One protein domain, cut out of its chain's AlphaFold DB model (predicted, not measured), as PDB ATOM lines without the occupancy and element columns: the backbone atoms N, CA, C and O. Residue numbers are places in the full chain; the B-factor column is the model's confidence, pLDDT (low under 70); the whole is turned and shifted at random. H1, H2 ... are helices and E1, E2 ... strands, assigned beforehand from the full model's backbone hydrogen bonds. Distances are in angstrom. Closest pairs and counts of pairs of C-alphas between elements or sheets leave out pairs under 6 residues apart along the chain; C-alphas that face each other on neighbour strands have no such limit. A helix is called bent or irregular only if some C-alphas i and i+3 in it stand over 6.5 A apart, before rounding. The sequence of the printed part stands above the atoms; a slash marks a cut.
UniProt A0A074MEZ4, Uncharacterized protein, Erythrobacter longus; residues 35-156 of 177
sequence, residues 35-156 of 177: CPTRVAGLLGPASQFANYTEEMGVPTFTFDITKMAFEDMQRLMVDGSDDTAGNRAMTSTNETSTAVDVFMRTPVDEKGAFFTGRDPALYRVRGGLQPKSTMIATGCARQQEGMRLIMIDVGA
ATOM      1  N   CYS A  35     115.377 158.361  78.176       85.19
ATOM      2  CA  CYS A  35     115.127 157.030  78.728       85.19
ATOM      3  C   CYS A  35     114.761 155.972  77.675       85.19
ATOM      4  O   CYS A  35     115.385 154.908  77.688       85.19
ATOM      5  N   PRO A  36     113.815 156.200  76.736       85.44
ATOM      6  CA  PRO A  36     113.438 155.172  75.769       85.44
ATOM      7  C   PRO A  36     114.616 154.692  74.921       85.44
ATOM      8  O   PRO A  36     114.751 153.492  74.690       85.44
ATOM      9  N   THR A  37     115.498 155.607  74.512       83.56
ATOM     10  CA  THR A  37     116.694 155.292  73.720       83.56
ATOM     11  C   THR A  37     117.673 154.430  74.513       83.56
ATOM     12  O   THR A  37     118.123 153.393  74.024       83.56
ATOM     13  N   ARG A  38     117.967 154.809  75.763       85.50
ATOM     14  CA  ARG A  38     118.848 154.035  76.648       85.50
ATOM     15  C   ARG A  38     118.277 152.651  76.941       85.50
ATOM     16  O   ARG A  38     118.975 151.644  76.831       85.50
ATOM     17  N   VAL A  39     117.003 152.598  77.317       84.50
ATOM     18  CA  VAL A  39     116.317 151.357  77.686       84.50
ATOM     19  C   VAL A  39     116.192 150.429  76.485       84.50
ATOM     20  O   VAL A  39     116.386 149.231  76.648       84.50
ATOM     21  N   ALA A  40     115.968 150.944  75.273       79.81
ATOM     22  CA  ALA A  40     116.000 150.130  74.058       79.81
ATOM     23  C   ALA A  40     117.373 149.468  73.832       79.81
ATOM     24  O   ALA A  40     117.431 148.319  73.395       79.81
ATOM     25  N   GLY A  41     118.469 150.151  74.180       75.38
ATOM     26  CA  GLY A  41     119.814 149.570  74.165       75.38
ATOM     27  C   GLY A  41     120.009 148.456  75.203       75.38
ATOM     28  O   GLY A  41     120.642 147.445  74.905       75.38
ATOM     29  N   LEU A  42     119.431 148.610  76.399       77.50
ATOM     30  CA  LEU A  42     119.485 147.608  77.478       77.50
ATOM     31  C   LEU A  42     118.591 146.392  77.199       77.50
ATOM     32  O   LEU A  42     118.984 145.252  77.437       77.50
ATOM     33  N   LEU A  43     117.398 146.627  76.655       79.56
ATOM     34  CA  LEU A  43     116.410 145.608  76.298       79.56
ATOM     35  C   LEU A  43     116.616 145.082  74.873       79.56
ATOM     36  O   LEU A  43     115.651 144.756  74.180       79.56
ATOM     37  N   GLY A  44     117.872 144.988  74.436       70.44
ATOM     38  CA  GLY A  44     118.247 144.534  73.101       70.44
ATOM     39  C   GLY A  44     117.776 143.106  72.758       70.44
ATOM     40  O   GLY A  44     117.049 142.472  73.524       70.44
ATOM     41  N   PRO A  45     118.220 142.547  71.616       67.88
ATOM     42  CA  PRO A  45     117.668 141.317  71.027       67.88
ATOM     43  C   PRO A  45     117.695 140.074  71.927       67.88
ATOM     44  O   PRO A  45     116.935 139.141  71.706       67.88
ATOM     45  N   ALA A  46     118.576 140.046  72.928       68.19
ATOM     46  CA  ALA A  46     118.696 138.943  73.878       68.19
ATOM     47  C   ALA A  46     117.777 139.079  75.111       68.19
ATOM     48  O   ALA A  46     117.735 138.170  75.940       68.19
ATOM     49  N   SER A  47     117.063 140.197  75.269       77.00
ATOM     50  CA  SER A  47     116.202 140.435  76.428       77.00
ATOM     51  C   SER A  47     114.910 139.615  76.355       77.00
ATOM     52  O   SER A  47     114.379 139.331  75.279       77.00
ATOM     53  N   GLN A  48     114.352 139.267  77.518       76.00
ATOM     54  CA  GLN A  48     113.037 138.616  77.585       76.00
ATOM     55  C   GLN A  48     111.938 139.490  76.958       76.00
ATOM     56  O   GLN A  48     111.037 138.973  76.303       76.00
ATOM     57  N   PHE A  49     112.060 140.815  77.087       83.81
ATOM     58  CA  PHE A  49     111.180 141.788  76.443       83.81
ATOM     59  C   PHE A  49     111.217 141.705  74.908       83.81
ATOM     60  O   PHE A  49     110.172 141.745  74.254       83.81
ATOM     61  N   ALA A  50     112.405 141.555  74.315       80.81
ATOM     62  CA  ALA A  50     112.550 141.393  72.870       80.81
ATOM     63  C   ALA A  50     111.882 140.099  72.380       80.81
ATOM     64  O   ALA A  50     111.158 140.135  71.384       80.81
ATOM     65  N   ASN A  51     112.046 139.007  73.135       83.69
ATOM     66  CA  ASN A  51     111.484 137.686  72.833       83.69
ATOM     67  C   ASN A  51     109.962 137.580  73.026       83.69
ATOM     68  O   ASN A  51     109.365 136.588  72.616       83.69
ATOM     69  N   TYR A  52     109.321 138.575  73.641       85.38
ATOM     70  CA  TYR A  52     107.872 138.594  73.815       85.38
ATOM     71  C   TYR A  52     107.156 138.778  72.469       85.38
ATOM     72  O   TYR A  52     107.350 139.794  71.803       85.38
ATOM     73  N   THR A  53     106.340 137.817  72.042       85.06
ATOM     74  CA  THR A  53     105.719 137.825  70.703       85.06
ATOM     75  C   THR A  53     104.345 138.477  70.653       85.06
ATOM     76  O   THR A  53     103.933 138.911  69.582       85.06
ATOM     77  N   GLU A  54     103.651 138.559  71.786       88.12
ATOM     78  CA  GLU A  54     102.285 139.077  71.827       88.12
ATOM     79  C   GLU A  54     102.246 140.606  71.723       88.12
ATOM     80  O   GLU A  54     103.168 141.322  72.133       88.12
ATOM     81  N   GLU A  55     101.132 141.122  71.205       87.81
ATOM     82  CA  GLU A  55     100.919 142.565  71.067       87.81
ATOM     83  C   GLU A  55     100.566 143.239  72.395       87.81
ATOM     84  O   GLU A  55     100.884 144.410  72.593       87.81
ATOM     85  N   MET A  56      99.939 142.502  73.315       91.31
ATOM     86  CA  MET A  56      99.404 143.007  74.579       91.31
ATOM     87  C   MET A  56      99.940 142.184  75.738       91.31
ATOM     88  O   MET A  56      99.842 140.963  75.707       91.31
ATOM     89  N   GLY A  57     100.424 142.842  76.789       89.19
ATOM     90  CA  GLY A  57     100.949 142.151  77.964       89.19
ATOM     91  C   GLY A  57     100.893 142.990  79.227       89.19
ATOM     92  O   GLY A  57     100.532 144.169  79.204       89.19
ATOM     93  N   VAL A  58     101.261 142.368  80.346       90.38
ATOM     94  CA  VAL A  58     101.333 143.041  81.644       90.38
ATOM     95  C   VAL A  58     102.806 143.174  82.040       90.38
ATOM     96  O   VAL A  58     103.408 142.180  82.461       90.38
ATOM     97  N   PRO A  59     103.424 144.360  81.881       91.25
ATOM     98  CA  PRO A  59     104.834 144.536  82.179       91.25
ATOM     99  C   PRO A  59     105.077 144.614  83.685       91.25
ATOM    100  O   PRO A  59     104.279 145.172  84.437       91.25
ATOM    101  N   THR A  60     106.222 144.108  84.117       92.06
ATOM    102  CA  THR A  60     106.820 144.390  85.418       92.06
ATOM    103  C   THR A  60     108.036 145.266  85.180       92.06
ATOM    104  O   THR A  60     108.988 144.862  84.513       92.06
ATOM    105  N   PHE A  61     107.989 146.482  85.709       92.00
ATOM    106  CA  PHE A  61     109.077 147.442  85.600       92.00
ATOM    107  C   PHE A  61     110.034 147.247  86.767       92.00
ATOM    108  O   PHE A  61     109.590 147.168  87.912       92.00
ATOM    109  N   THR A  62     111.333 147.193  86.485       91.50
ATOM    110  CA  THR A  62     112.379 147.183  87.513       91.50
ATOM    111  C   THR A  62     113.209 148.447  87.404       91.50
ATOM    112  O   THR A  62     113.777 148.738  86.347       91.50
ATOM    113  N   PHE A  63     113.300 149.168  88.513       90.12
ATOM    114  CA  PHE A  63     114.036 150.408  88.642       90.12
ATOM    115  C   PHE A  63     115.192 150.261  89.626       90.12
ATOM    116  O   PHE A  63     115.029 149.668  90.689       90.12
ATOM    117  N   ASP A  64     116.335 150.844  89.288       88.50
ATOM    118  CA  ASP A  64     117.386 151.178  90.242       88.50
ATOM    119  C   ASP A  64     116.979 152.459  90.982       88.50
ATOM    120  O   ASP A  64     116.629 153.465  90.354       88.50
ATOM    121  N   ILE A  65     116.980 152.393  92.312       87.88
ATOM    122  CA  ILE A  65     116.646 153.495  93.227       87.88
ATOM    123  C   ILE A  65     117.821 153.846  94.152       87.88
ATOM    124  O   ILE A  65     117.649 154.581  95.119       87.88
ATOM    125  N   THR A  66     119.024 153.332  93.879       86.69
ATOM    126  CA  THR A  66     120.227 153.510  94.715       86.69
ATOM    127  C   THR A  66     120.599 154.982  94.899       86.69
ATOM    128  O   THR A  66     121.190 155.356  95.910       86.69
ATOM    129  N   LYS A  67     120.259 155.828  93.920       85.81
ATOM    130  CA  LYS A  67     120.549 157.269  93.916       85.81
ATOM    131  C   LYS A  67     119.322 158.133  94.227       85.81
ATOM    132  O   LYS A  67     119.424 159.355  94.180       85.81
ATOM    133  N   MET A  68     118.176 157.522  94.532       83.88
ATOM    134  CA  MET A  68     116.951 158.238  94.876       83.88
ATOM    135  C   MET A  68     117.059 158.832  96.285       83.88
ATOM    136  O   MET A  68     117.543 158.173  97.208       83.88
ATOM    137  N   ALA A  69     116.590 160.069  96.461       83.12
ATOM    138  CA  ALA A  69     116.492 160.673  97.784       83.12
ATOM    139  C   ALA A  69     115.469 159.919  98.651       83.12
ATOM    140  O   ALA A  69     114.481 159.374  98.155       83.12
ATOM    141  N   PHE A  70     115.689 159.885  99.963       80.06
ATOM    142  CA  PHE A  70     114.827 159.129 100.874       80.06
ATOM    143  C   PHE A  70     113.377 159.639 100.855       80.06
ATOM    144  O   PHE A  70     112.438 158.847 100.890       80.06
ATOM    145  N   GLU A  71     113.190 160.952 100.742       80.69
ATOM    146  CA  GLU A  71     111.886 161.607 100.652       80.69
ATOM    147  C   GLU A  71     111.119 161.201  99.387       80.69
ATOM    148  O   GLU A  71     109.897 161.058  99.423       80.69
ATOM    149  N   ASP A  72     111.819 160.985  98.273       80.00
ATOM    150  CA  ASP A  72     111.218 160.519  97.021       80.00
ATOM    151  C   ASP A  72     110.906 159.019  97.086       80.00
ATOM    152  O   ASP A  72     109.851 158.580  96.633       80.00
ATOM    153  N   MET A  73     111.756 158.241  97.761       79.19
ATOM    154  CA  MET A  73     111.511 156.820  98.011       79.19
ATOM    155  C   MET A  73     110.236 156.598  98.833       79.19
ATOM    156  O   MET A  73     109.472 155.681  98.536       79.19
ATOM    157  N   GLN A  74     109.947 157.470  99.804       76.69
ATOM    158  CA  GLN A  74     108.682 157.440 100.546       76.69
ATOM    159  C   GLN A  74     107.464 157.632  99.640       76.69
ATOM    160  O   GLN A  74     106.429 157.031  99.894       76.69
ATOM    161  N   ARG A  75     107.571 158.408  98.555       76.25
ATOM    162  CA  ARG A  75     106.457 158.603  97.608       76.25
ATOM    163  C   ARG A  75     106.160 157.357  96.780       76.25
ATOM    164  O   ARG A  75     105.051 157.227  96.267       76.25
ATOM    165  N   LEU A  76     107.131 156.454  96.634       74.69
ATOM    166  CA  LEU A  76     106.911 155.142  96.022       74.69
ATOM    167  C   LEU A  76     106.201 154.173  96.982       74.69
ATOM    168  O   LEU A  76     105.610 153.190  96.538       74.69
ATOM    169  N   MET A  77     106.259 154.434  98.290       68.38
ATOM    170  CA  MET A  77     105.561 153.665  99.315       68.38
ATOM    171  C   MET A  77     104.137 154.221  99.440       68.38
ATOM    172  O   MET A  77     103.916 155.282 100.012       68.38
ATOM    173  N   VAL A  78     103.160 153.534  98.849       56.34
ATOM    174  CA  VAL A  78     101.759 153.992  98.831       56.34
ATOM    175  C   VAL A  78     101.197 154.105 100.259       56.34
ATOM    176  O   VAL A  78     101.456 153.234 101.094       56.34
ATOM    177  N   ASP A  79     100.379 155.131 100.526       39.38
ATOM    178  CA  ASP A  79      99.593 155.248 101.764       39.38
ATOM    179  C   ASP A  79      98.727 153.989 101.961       39.38
ATOM    180  O   ASP A  79      97.920 153.621 101.105       39.38
ATOM    181  N   GLY A  80      98.928 153.298 103.088       37.75
ATOM    182  CA  GLY A  80      98.369 151.965 103.352       37.75
ATOM    183  C   GLY A  80      99.369 150.813 103.187       37.75
ATOM    184  O   GLY A  80      98.974 149.650 103.290       37.75
ATOM    185  N   SER A  81     100.654 151.109 102.958       39.44
ATOM    186  CA  SER A  81     101.741 150.138 103.093       39.44
ATOM    187  C   SER A  81     101.997 149.828 104.569       39.44
ATOM    188  O   SER A  81     102.917 150.358 105.189       39.44
ATOM    189  N   ASP A  82     101.147 148.982 105.149       39.75
ATOM    190  CA  ASP A  82     101.472 148.288 106.391       39.75
ATOM    191  C   ASP A  82     102.712 147.390 106.198       39.75
ATOM    192  O   ASP A  82     103.215 147.202 105.083       39.75
ATOM    193  N   ASP A  83     103.214 146.814 107.289       38.56
ATOM    194  CA  ASP A  83     104.373 145.909 107.290       38.56
ATOM    195  C   ASP A  83     104.176 144.653 106.406       38.56
ATOM    196  O   ASP A  83     105.103 143.857 106.249       38.56
ATOM    197  N   THR A  84     102.985 144.474 105.819       38.97
ATOM    198  CA  THR A  84     102.615 143.381 104.916       38.97
ATOM    199  C   THR A  84     102.405 143.806 103.458       38.97
ATOM    200  O   THR A  84     102.198 142.942 102.602       38.97
ATOM    201  N   ALA A  85     102.485 145.098 103.122       32.81
ATOM    202  CA  ALA A  85     102.322 145.555 101.748       32.81
ATOM    203  C   ALA A  85     103.658 145.544 100.991       32.81
ATOM    204  O   ALA A  85     104.585 146.291 101.311       32.81
ATOM    205  N   GLY A  86     103.718 144.707  99.955       44.31
ATOM    206  CA  GLY A  86     104.933 144.447  99.193       44.31
ATOM    207  C   GLY A  86     105.870 143.524  99.970       44.31
ATOM    208  O   GLY A  86     106.224 143.787 101.117       44.31
ATOM    209  N   ASN A  87     106.288 142.415  99.359       43.28
ATOM    210  CA  ASN A  87     107.277 141.526  99.967       43.28
ATOM    211  C   ASN A  87     108.593 142.297 100.164       43.28
ATOM    212  O   ASN A  87     109.386 142.436  99.232       43.28
ATOM    213  N   ARG A  88     108.831 142.814 101.375       48.53
ATOM    214  CA  ARG A  88     110.117 143.392 101.777       48.53
ATOM    215  C   ARG A  88     111.098 142.243 101.970       48.53
ATOM    216  O   ARG A  88     111.222 141.687 103.057       48.53
ATOM    217  N   ALA A  89     111.778 141.851 100.898       45.75
ATOM    218  CA  ALA A  89     112.835 140.855 100.974       45.75
ATOM    219  C   ALA A  89     114.088 141.483 101.612       45.75
ATOM    220  O   ALA A  89     115.028 141.866 100.924       45.75
ATOM    221  N   MET A  90     114.113 141.592 102.945       44.88
ATOM    222  CA  MET A  90     115.361 141.762 103.697       44.88
ATOM    223  C   MET A  90     115.989 140.384 103.904       44.88
ATOM    224  O   MET A  90     115.905 139.789 104.977       44.88
ATOM    225  N   THR A  91     116.588 139.827 102.856       44.44
ATOM    226  CA  THR A  91     117.369 138.599 103.010       44.44
ATOM    227  C   THR A  91     118.727 138.969 103.605       44.44
ATOM    228  O   THR A  91     119.545 139.598 102.939       44.44
ATOM    229  N   SER A  92     118.986 138.595 104.865       38.94
ATOM    230  CA  SER A  92     120.309 138.732 105.495       38.94
ATOM    231  C   SER A  92     121.272 137.658 104.972       38.94
ATOM    232  O   SER A  92     121.761 136.803 105.710       38.94
ATOM    233  N   THR A  93     121.512 137.635 103.668       43.28
ATOM    234  CA  THR A  93     122.572 136.820 103.076       43.28
ATOM    235  C   THR A  93     123.784 137.709 102.859       43.28
ATOM    236  O   THR A  93     123.675 138.766 102.246       43.28
ATOM    237  N   ASN A  94     124.958 137.265 103.316       47.09
ATOM    238  CA  ASN A  94     126.241 137.937 103.055       47.09
ATOM    239  C   ASN A  94     126.600 137.996 101.554       47.09
ATOM    240  O   ASN A  94     127.623 138.571 101.191       47.09
ATOM    241  N   GLU A  95     125.765 137.419 100.685       53.50
ATOM    242  CA  GLU A  95     125.899 137.454  99.236       53.50
ATOM    243  C   GLU A  95     124.777 138.286  98.609       53.50
ATOM    244  O   GLU A  95     123.636 137.836  98.463       53.50
ATOM    245  N   THR A  96     125.111 139.525  98.245       60.69
ATOM    246  CA  THR A  96     124.192 140.488  97.621       60.69
ATOM    247  C   THR A  96     123.632 139.974  96.289       60.69
ATOM    248  O   THR A  96     122.466 140.217  96.001       60.69
ATOM    249  N   SER A  97     124.406 139.206  95.513       66.94
ATOM    250  CA  SER A  97     123.971 138.613  94.237       66.94
ATOM    251  C   SER A  97     122.810 137.631  94.411       66.94
ATOM    252  O   SER A  97     121.792 137.756  93.740       66.94
ATOM    253  N   THR A  98     122.919 136.707  95.368       74.88
ATOM    254  CA  THR A  98     121.877 135.707  95.640       74.88
ATOM    255  C   THR A  98     120.578 136.364  96.121       74.88
ATOM    256  O   THR A  98     119.492 135.962  95.710       74.88
ATOM    257  N   ALA A  99     120.669 137.404  96.957       74.94
ATOM    258  CA  ALA A  99     119.494 138.141  97.425       74.94
ATOM    259  C   ALA A  99     118.789 138.894  96.286       74.94
ATOM    260  O   ALA A  99     117.560 138.859  96.191       74.94
ATOM    261  N   VAL A 100     119.563 139.527  95.398       79.25
ATOM    262  CA  VAL A 100     119.037 140.193  94.199       79.25
ATOM    263  C   VAL A 100     118.366 139.175  93.278       79.25
ATOM    264  O   VAL A 100     117.225 139.389  92.881       79.25
ATOM    265  N   ASP A 101     118.995 138.032  93.000       80.19
ATOM    266  CA  ASP A 101     118.421 136.997  92.131       80.19
ATOM    267  C   ASP A 101     117.081 136.466  92.657       80.19
ATOM    268  O   ASP A 101     116.129 136.277  91.893       80.19
ATOM    269  N   VAL A 102     116.977 136.248  93.972       80.12
ATOM    270  CA  VAL A 102     115.722 135.842  94.620       80.12
ATOM    271  C   VAL A 102     114.676 136.951  94.511       80.12
ATOM    272  O   VAL A 102     113.525 136.686  94.147       80.12
ATOM    273  N   PHE A 103     115.064 138.202  94.759       82.94
ATOM    274  CA  PHE A 103     114.166 139.344  94.639       82.94
ATOM    275  C   PHE A 103     113.630 139.510  93.210       82.94
ATOM    276  O   PHE A 103     112.433 139.726  93.030       82.94
ATOM    277  N   MET A 104     114.468 139.323  92.190       83.75
ATOM    278  CA  MET A 104     114.094 139.417  90.772       83.75
ATOM    279  C   MET A 104     113.139 138.299  90.323       83.75
ATOM    280  O   MET A 104     112.345 138.487  89.403       83.75
ATOM    281  N   ARG A 105     113.145 137.146  90.999       84.06
ATOM    282  CA  ARG A 105     112.195 136.045  90.747       84.06
ATOM    283  C   ARG A 105     110.906 136.154  91.554       84.06
ATOM    284  O   ARG A 105     109.940 135.455  91.255       84.06
ATOM    285  N   THR A 106     110.885 137.000  92.580       80.44
ATOM    286  CA  THR A 106     109.713 137.160  93.443       80.44
ATOM    287  C   THR A 106     108.582 137.822  92.650       80.44
ATOM    288  O   THR A 106     108.831 138.838  91.996       80.44
ATOM    289  N   PRO A 107     107.351 137.279  92.664       79.75
ATOM    290  CA  PRO A 107     106.205 137.929  92.040       79.75
ATOM    291  C   PRO A 107     105.916 139.291  92.675       79.75
ATOM    292  O   PRO A 107     106.006 139.446  93.893       79.75
ATOM    293  N   VAL A 108     105.542 140.264  91.845       82.88
ATOM    294  CA  VAL A 108     105.265 141.641  92.265       82.88
ATOM    295  C   VAL A 108     103.862 142.040  91.815       82.88
ATOM    296  O   VAL A 108     103.394 141.621  90.754       82.88
ATOM    297  N   ASP A 109     103.181 142.826  92.640       82.31
ATOM    298  CA  ASP A 109     101.852 143.366  92.376       82.31
ATOM    299  C   ASP A 109     101.915 144.858  91.992       82.31
ATOM    300  O   ASP A 109     102.977 145.417  91.700       82.31
ATOM    301  N   GLU A 110     100.754 145.507  91.946       80.50
ATOM    302  CA  GLU A 110     100.629 146.932  91.621       80.50
ATOM    303  C   GLU A 110     101.161 147.851  92.734       80.50
ATOM    304  O   GLU A 110     101.459 149.013  92.467       80.50
ATOM    305  N   LYS A 111     101.313 147.342  93.967       79.88
ATOM    306  CA  LYS A 111     101.892 148.086  95.097       79.88
ATOM    307  C   LYS A 111     103.417 148.132  95.014       79.88
ATOM    308  O   LYS A 111     104.042 149.054  95.533       79.88
ATOM    309  N   GLY A 112     104.005 147.166  94.319       83.62
ATOM    310  CA  GLY A 112     105.436 147.081  94.096       83.62
ATOM    311  C   GLY A 112     106.191 146.420  95.246       83.62
ATOM    312  O   GLY A 112     105.637 146.034  96.274       83.62
ATOM    313  N   ALA A 113     107.490 146.241  95.044       86.00
ATOM    314  CA  ALA A 113     108.394 145.612  95.990       86.00
ATOM    315  C   ALA A 113     109.734 146.345  95.991       86.00
ATOM    316  O   ALA A 113     110.207 146.789  94.943       86.00
ATOM    317  N   PHE A 114     110.353 146.436  97.166       86.19
ATOM    318  CA  PHE A 114     111.629 147.115  97.368       86.19
ATOM    319  C   PHE A 114     112.708 146.124  97.794       86.19
ATOM    320  O   PHE A 114     112.468 145.240  98.618       86.19
ATOM    321  N   PHE A 115     113.914 146.337  97.280       84.44
ATOM    322  CA  PHE A 115     115.146 145.718  97.739       84.44
ATOM    323  C   PHE A 115     116.126 146.823  98.131       84.44
ATOM    324  O   PHE A 115     116.533 147.621  97.290       84.44
ATOM    325  N   THR A 116     116.504 146.890  99.405       80.69
ATOM    326  CA  THR A 116     117.352 147.955  99.963       80.69
ATOM    327  C   THR A 116     118.778 147.459 100.216       80.69
ATOM    328  O   THR A 116     119.250 147.391 101.350       80.69
ATOM    329  N   GLY A 117     119.470 147.076  99.139       76.00
ATOM    330  CA  GLY A 117     120.906 146.792  99.163       76.00
ATOM    331  C   GLY A 117     121.758 148.067  99.205       76.00
ATOM    332  O   GLY A 117     121.264 149.172  98.999       76.00
ATOM    333  N   ARG A 118     123.066 147.921  99.466       71.62
ATOM    334  CA  ARG A 118     124.023 149.046  99.427       71.62
ATOM    335  C   ARG A 118     124.236 149.571  97.999       71.62
ATOM    336  O   ARG A 118     124.342 150.774  97.808       71.62
ATOM    337  N   ASP A 119     124.343 148.649  97.048       74.62
ATOM    338  CA  ASP A 119     124.321 148.837  95.595       74.62
ATOM    339  C   ASP A 119     124.184 147.414  94.995       74.62
ATOM    340  O   ASP A 119     125.081 146.595  95.228       74.62
ATOM    341  N   PRO A 120     123.070 147.044  94.339       80.88
ATOM    342  CA  PRO A 120     121.943 147.898  93.972       80.88
ATOM    343  C   PRO A 120     120.864 147.991  95.065       80.88
ATOM    344  O   PRO A 120     120.647 147.052  95.835       80.88
ATOM    345  N   ALA A 121     120.127 149.100  95.075       86.81
ATOM    346  CA  ALA A 121     118.780 149.183  95.628       86.81
ATOM    347  C   ALA A 121     117.766 149.182  94.475       86.81
ATOM    348  O   ALA A 121     117.926 149.920  93.502       86.81
ATOM    349  N   LEU A 122     116.729 148.348  94.567       88.75
ATOM    350  CA  LEU A 122     115.793 148.095  93.471       88.75
ATOM    351  C   LEU A 122     114.345 148.338  93.896       88.75
ATOM    352  O   LEU A 122     113.941 147.991  95.004       88.75
ATOM    353  N   TYR A 123     113.547 148.856  92.969       89.81
ATOM    354  CA  TYR A 123     112.095 148.919  93.063       89.81
ATOM    355  C   TYR A 123     111.476 148.196  91.872       89.81
ATOM    356  O   TYR A 123     111.768 148.513  90.720       89.81
ATOM    357  N   ARG A 124     110.616 147.219  92.138       90.44
ATOM    358  CA  ARG A 124     109.863 146.497  91.110       90.44
ATOM    359  C   ARG A 124     108.393 146.829  91.254       90.44
ATOM    360  O   ARG A 124     107.899 146.879  92.372       90.44
ATOM    361  N   VAL A 125     107.680 147.017  90.151       89.56
ATOM    362  CA  VAL A 125     106.235 147.283  90.181       89.56
ATOM    363  C   VAL A 125     105.548 146.725  88.948       89.56
ATOM    364  O   VAL A 125     106.040 146.863  87.823       89.56
ATOM    365  N   ARG A 126     104.393 146.094  89.156       89.12
ATOM    366  CA  ARG A 126     103.557 145.595  88.069       89.12
ATOM    367  C   ARG A 126     102.773 146.746  87.439       89.12
ATOM    368  O   ARG A 126     102.167 147.566  88.123       89.12
ATOM    369  N   GLY A 127     102.812 146.830  86.114       87.75
ATOM    370  CA  GLY A 127     101.969 147.717  85.325       87.75
ATOM    371  C   GLY A 127     100.594 147.113  85.038       87.75
ATOM    372  O   GLY A 127     100.306 145.975  85.398       87.75
ATOM    373  N   GLY A 128      99.755 147.873  84.337       88.56
ATOM    374  CA  GLY A 128      98.509 147.362  83.762       88.56
ATOM    375  C   GLY A 128      98.718 146.716  82.390       88.56
ATOM    376  O   GLY A 128      99.794 146.839  81.792       88.56
ATOM    377  N   LEU A 129      97.660 146.068  81.891       90.00
ATOM    378  CA  LEU A 129      97.582 145.554  80.523       90.00
ATOM    379  C   LEU A 129      97.792 146.695  79.521       90.00
ATOM    380  O   LEU A 129      97.078 147.696  79.563       90.00
ATOM    381  N   GLN A 130      98.771 146.551  78.631       90.62
ATOM    382  CA  GLN A 130      99.088 147.580  77.642       90.62
ATOM    383  C   GLN A 130      99.784 147.005  76.399       90.62
ATOM    384  O   GLN A 130     100.349 145.907  76.474       90.62
ATOM    385  N   PRO A 131      99.788 147.747  75.278       91.50
ATOM    386  CA  PRO A 131     100.515 147.352  74.078       91.50
ATOM    387  C   PRO A 131     102.023 147.238  74.320       91.50
ATOM    388  O   PRO A 131     102.626 148.115  74.944       91.50
ATOM    389  N   LYS A 132     102.668 146.206  73.759       89.50
ATOM    390  CA  LYS A 132     104.133 146.021  73.791       89.50
ATOM    391  C   LYS A 132     104.861 147.276  73.304       89.50
ATOM    392  O   LYS A 132     105.859 147.683  73.896       89.50
ATOM    393  N   SER A 133     104.328 147.915  72.262       89.56
ATOM    394  CA  SER A 133     104.883 149.127  71.650       89.56
ATOM    395  C   SER A 133     104.984 150.317  72.609       89.56
ATOM    396  O   SER A 133     105.853 151.165  72.420       89.56
ATOM    397  N   THR A 134     104.151 150.382  73.653       91.00
ATOM    398  CA  THR A 134     104.134 151.503  74.605       91.00
ATOM    399  C   THR A 134     104.835 151.195  75.925       91.00
ATOM    400  O   THR A 134     105.117 152.122  76.676       91.00
ATOM    401  N   MET A 135     105.162 149.930  76.226       91.38
ATOM    402  CA  MET A 135     105.684 149.521  77.542       91.38
ATOM    403  C   MET A 135     106.956 150.272  77.958       91.38
ATOM    404  O   MET A 135     107.062 150.688  79.110       91.38
ATOM    405  N   ILE A 136     107.898 150.490  77.032       90.81
ATOM    406  CA  ILE A 136     109.128 151.247  77.316       90.81
ATOM    407  C   ILE A 136     108.788 152.694  77.681       90.81
ATOM    408  O   ILE A 136     109.240 153.189  78.710       90.81
ATOM    409  N   ALA A 137     107.956 153.359  76.874       89.69
ATOM    410  CA  ALA A 137     107.546 154.736  77.124       89.69
ATOM    411  C   ALA A 137     106.809 154.869  78.467       89.69
ATOM    412  O   ALA A 137     107.122 155.762  79.253       89.69
ATOM    413  N   THR A 138     105.898 153.941  78.777       90.06
ATOM    414  CA  THR A 138     105.183 153.902  80.059       90.06
ATOM    415  C   THR A 138     106.132 153.707  81.240       90.06
ATOM    416  O   THR A 138     105.985 154.380  82.258       90.06
ATOM    417  N   GLY A 139     107.109 152.803  81.126       89.75
ATOM    418  CA  GLY A 139     108.114 152.593  82.166       89.75
ATOM    419  C   GLY A 139     108.980 153.835  82.382       89.75
ATOM    420  O   GLY A 139     109.190 154.253  83.518       89.75
ATOM    421  N   CYS A 140     109.423 154.469  81.296       89.44
ATOM    422  CA  CYS A 140     110.207 155.702  81.339       89.44
ATOM    423  C   CYS A 140     109.441 156.877  81.961       89.44
ATOM    424  O   CYS A 140     110.012 157.638  82.736       89.44
ATOM    425  N   ALA A 141     108.138 156.997  81.689       88.31
ATOM    426  CA  ALA A 141     107.287 158.035  82.271       88.31
ATOM    427  C   ALA A 141     107.110 157.908  83.796       88.31
ATOM    428  O   ALA A 141     106.697 158.865  84.444       88.31
ATOM    429  N   ARG A 142     107.419 156.739  84.376       86.69
ATOM    430  CA  ARG A 142     107.381 156.502  85.828       86.69
ATOM    431  C   ARG A 142     108.690 156.855  86.537       86.69
ATOM    432  O   ARG A 142     108.724 156.784  87.763       86.69
ATOM    433  N   GLN A 143     109.752 157.199  85.807       86.31
ATOM    434  CA  GLN A 143     111.014 157.586  86.434       86.31
ATOM    435  C   GLN A 143     110.858 158.891  87.218       86.31
ATOM    436  O   GLN A 143     110.234 159.846  86.759       86.31
ATOM    437  N   GLN A 144     111.481 158.919  88.389       83.81
ATOM    438  CA  GLN A 144     111.665 160.103  89.218       83.81
ATOM    439  C   GLN A 144     113.158 160.460  89.290       83.81
ATOM    440  O   GLN A 144     114.014 159.737  88.770       83.81
ATOM    441  N   GLU A 145     113.488 161.584  89.920       81.62
ATOM    442  CA  GLU A 145     114.882 161.963  90.154       81.62
ATOM    443  C   GLU A 145     115.619 160.869  90.952       81.62
ATOM    444  O   GLU A 145     115.074 160.282  91.886       81.62
ATOM    445  N   GLY A 146     116.836 160.511  90.522       80.25
ATOM    446  CA  GLY A 146     117.607 159.409  91.120       80.25
ATOM    447  C   GLY A 146     117.054 157.993  90.874       80.25
ATOM    448  O   GLY A 146     117.596 157.029  91.413       80.25
ATOM    449  N   MET A 147     116.008 157.850  90.049       86.38
ATOM    450  CA  MET A 147     115.421 156.574  89.624       86.38
ATOM    451  C   MET A 147     115.823 156.232  88.194       86.38
ATOM    452  O   MET A 147     115.793 157.107  87.323       86.38
ATOM    453  N   ARG A 148     116.106 154.957  87.906       88.31
ATOM    454  CA  ARG A 148     116.357 154.493  86.530       88.31
ATOM    455  C   ARG A 148     115.677 153.179  86.216       88.31
ATOM    456  O   ARG A 148     115.898 152.193  86.899       88.31
ATOM    457  N   LEU A 149     114.912 153.136  85.132       89.88
ATOM    458  CA  LEU A 149     114.381 151.914  84.544       89.88
ATOM    459  C   LEU A 149     115.543 151.103  83.975       89.88
ATOM    460  O   LEU A 149     116.265 151.586  83.098       89.88
ATOM    461  N   ILE A 150     115.709 149.879  84.466       88.88
ATOM    462  CA  ILE A 150     116.808 148.990  84.071       88.88
ATOM    463  C   ILE A 150     116.319 147.698  83.419       88.88
ATOM    464  O   ILE A 150     117.076 147.064  82.691       88.88
ATOM    465  N   MET A 151     115.061 147.309  83.648       90.12
ATOM    466  CA  MET A 151     114.514 146.070  83.103       90.12
ATOM    467  C   MET A 151     112.993 146.135  82.955       90.12
ATOM    468  O   MET A 151     112.306 146.772  83.760       90.12
ATOM    469  N   ILE A 152     112.476 145.432  81.947       91.25
ATOM    470  CA  ILE A 152     111.049 145.169  81.761       91.25
ATOM    471  C   ILE A 152     110.885 143.665  81.545       91.25
ATOM    472  O   ILE A 152     111.373 143.135  80.548       91.25
ATOM    473  N   ASP A 153     110.172 143.006  82.452       89.44
ATOM    474  CA  ASP A 153     109.663 141.649  82.230       89.44
ATOM    475  C   ASP A 153     108.218 141.742  81.750       89.44
ATOM    476  O   ASP A 153     107.486 142.630  82.186       89.44
ATOM    477  N   VAL A 154     107.768 140.831  80.889       87.50
ATOM    478  CA  VAL A 154     106.369 140.811  80.434       87.50
ATOM    479  C   VAL A 154     105.730 139.487  80.816       87.50
ATOM    480  O   VAL A 154     106.156 138.424  80.369       87.50
ATOM    481  N   GLY A 155     104.704 139.560  81.662       78.31
ATOM    482  CA  GLY A 155     103.857 138.418  81.975       78.31
ATOM    483  C   GLY A 155     102.758 138.250  80.930       78.31
ATOM    484  O   GLY A 155     102.238 139.237  80.398       78.31
ATOM    485  N   ALA A 156     102.373 136.999  80.670       64.56
ATOM    486  CA  ALA A 156     101.182 136.696  79.886       64.56
ATOM    487  C   ALA A 156      99.938 137.319  80.541       64.56
ATOM    488  O   ALA A 156      99.831 137.384  81.771       64.56
TER     489      ALA A 156
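Overview. This is residues 35 to 156 of the 177 residues of an uncharacterized protein of Erythrobacter longus (UniProt A0A074MEZ4). A twisted four-stranded antiparallel sheet, in the order E2, E3, E1, E4, runs through the middle, with H5 packed on one face by E1 and E4 and H4 covering the opposite face over E3. H1 and H2 sit at the E4 edge, H3 grazes the sheet, and the long loop of residues 77 to 95 passes the E2 edge. The printed part has 122 residues, with H1, H2, E1, H3, H4, E2, E3, H5 and E4 along the chain, a mixed class. It is compact, with a radius of gyration of the C-alphas of 14.2 A and spans of 37 by 31 by 25 A.

Along the chain. Find C-alpha 56 at (99.404, 143.007, 74.579); from there E1, residues 56 to 64, runs 25.2 A. Beside it are E3, residues 121 to 126, 17.4 A, and E4, residues 148 to 155, 20.9 A, ending at C-alpha 155 at (103.857, 138.418, 81.975). E2 is residues 113 to 116. H4, residues 96 to 105, spans 14.5 A; H5, residues 132 to 141, spans 15.0 A and is irregular, with C-alphas 133 and 136 7.4 A apart. H1 is residues 35 to 42, H2 48 to 51 and H3 70 to 76.

Arrangement. Look at N 60 and O 153, 2.7 A, between E1 and E4; N 63 and O 123, 2.8 A, between E1 and E3; and N 113 and O 124, 2.8 A, in the hairpin E2 and E3. E3, H5 and E4 make a split strand-helix-strand unit, two strands running the same way with E1 between them, its crossover right-handed. The closest C-alphas of H5 and E1 are Lys 132 and Met 56, 5.7 A. H4, on the opposite face, runs along E3 at 0 degrees on the local plane. H1 touches H5 at Cys 35 and Cys 140, their closest C-alphas, 5.7 A, a steep tilt of 60 degrees. The closest C-alphas of H2 and E4 are Phe 49 and Asp 153, 6.0 A. Every O i to N i+4 pair is within hydrogen-bond range in H1 and H4, against 2 of 3 in H3 and 4 of 6 in H5; H2 is too short for one.

Size, cuts and confidence. The C-alphas of Glu 55 and Asn 94 are the two farthest apart, 41.1 A. The printed part has no cut, and H3 to H4 is the long link. Confidence is under 70 at residues 45 to 46, 77 to 97 and 156 of this model.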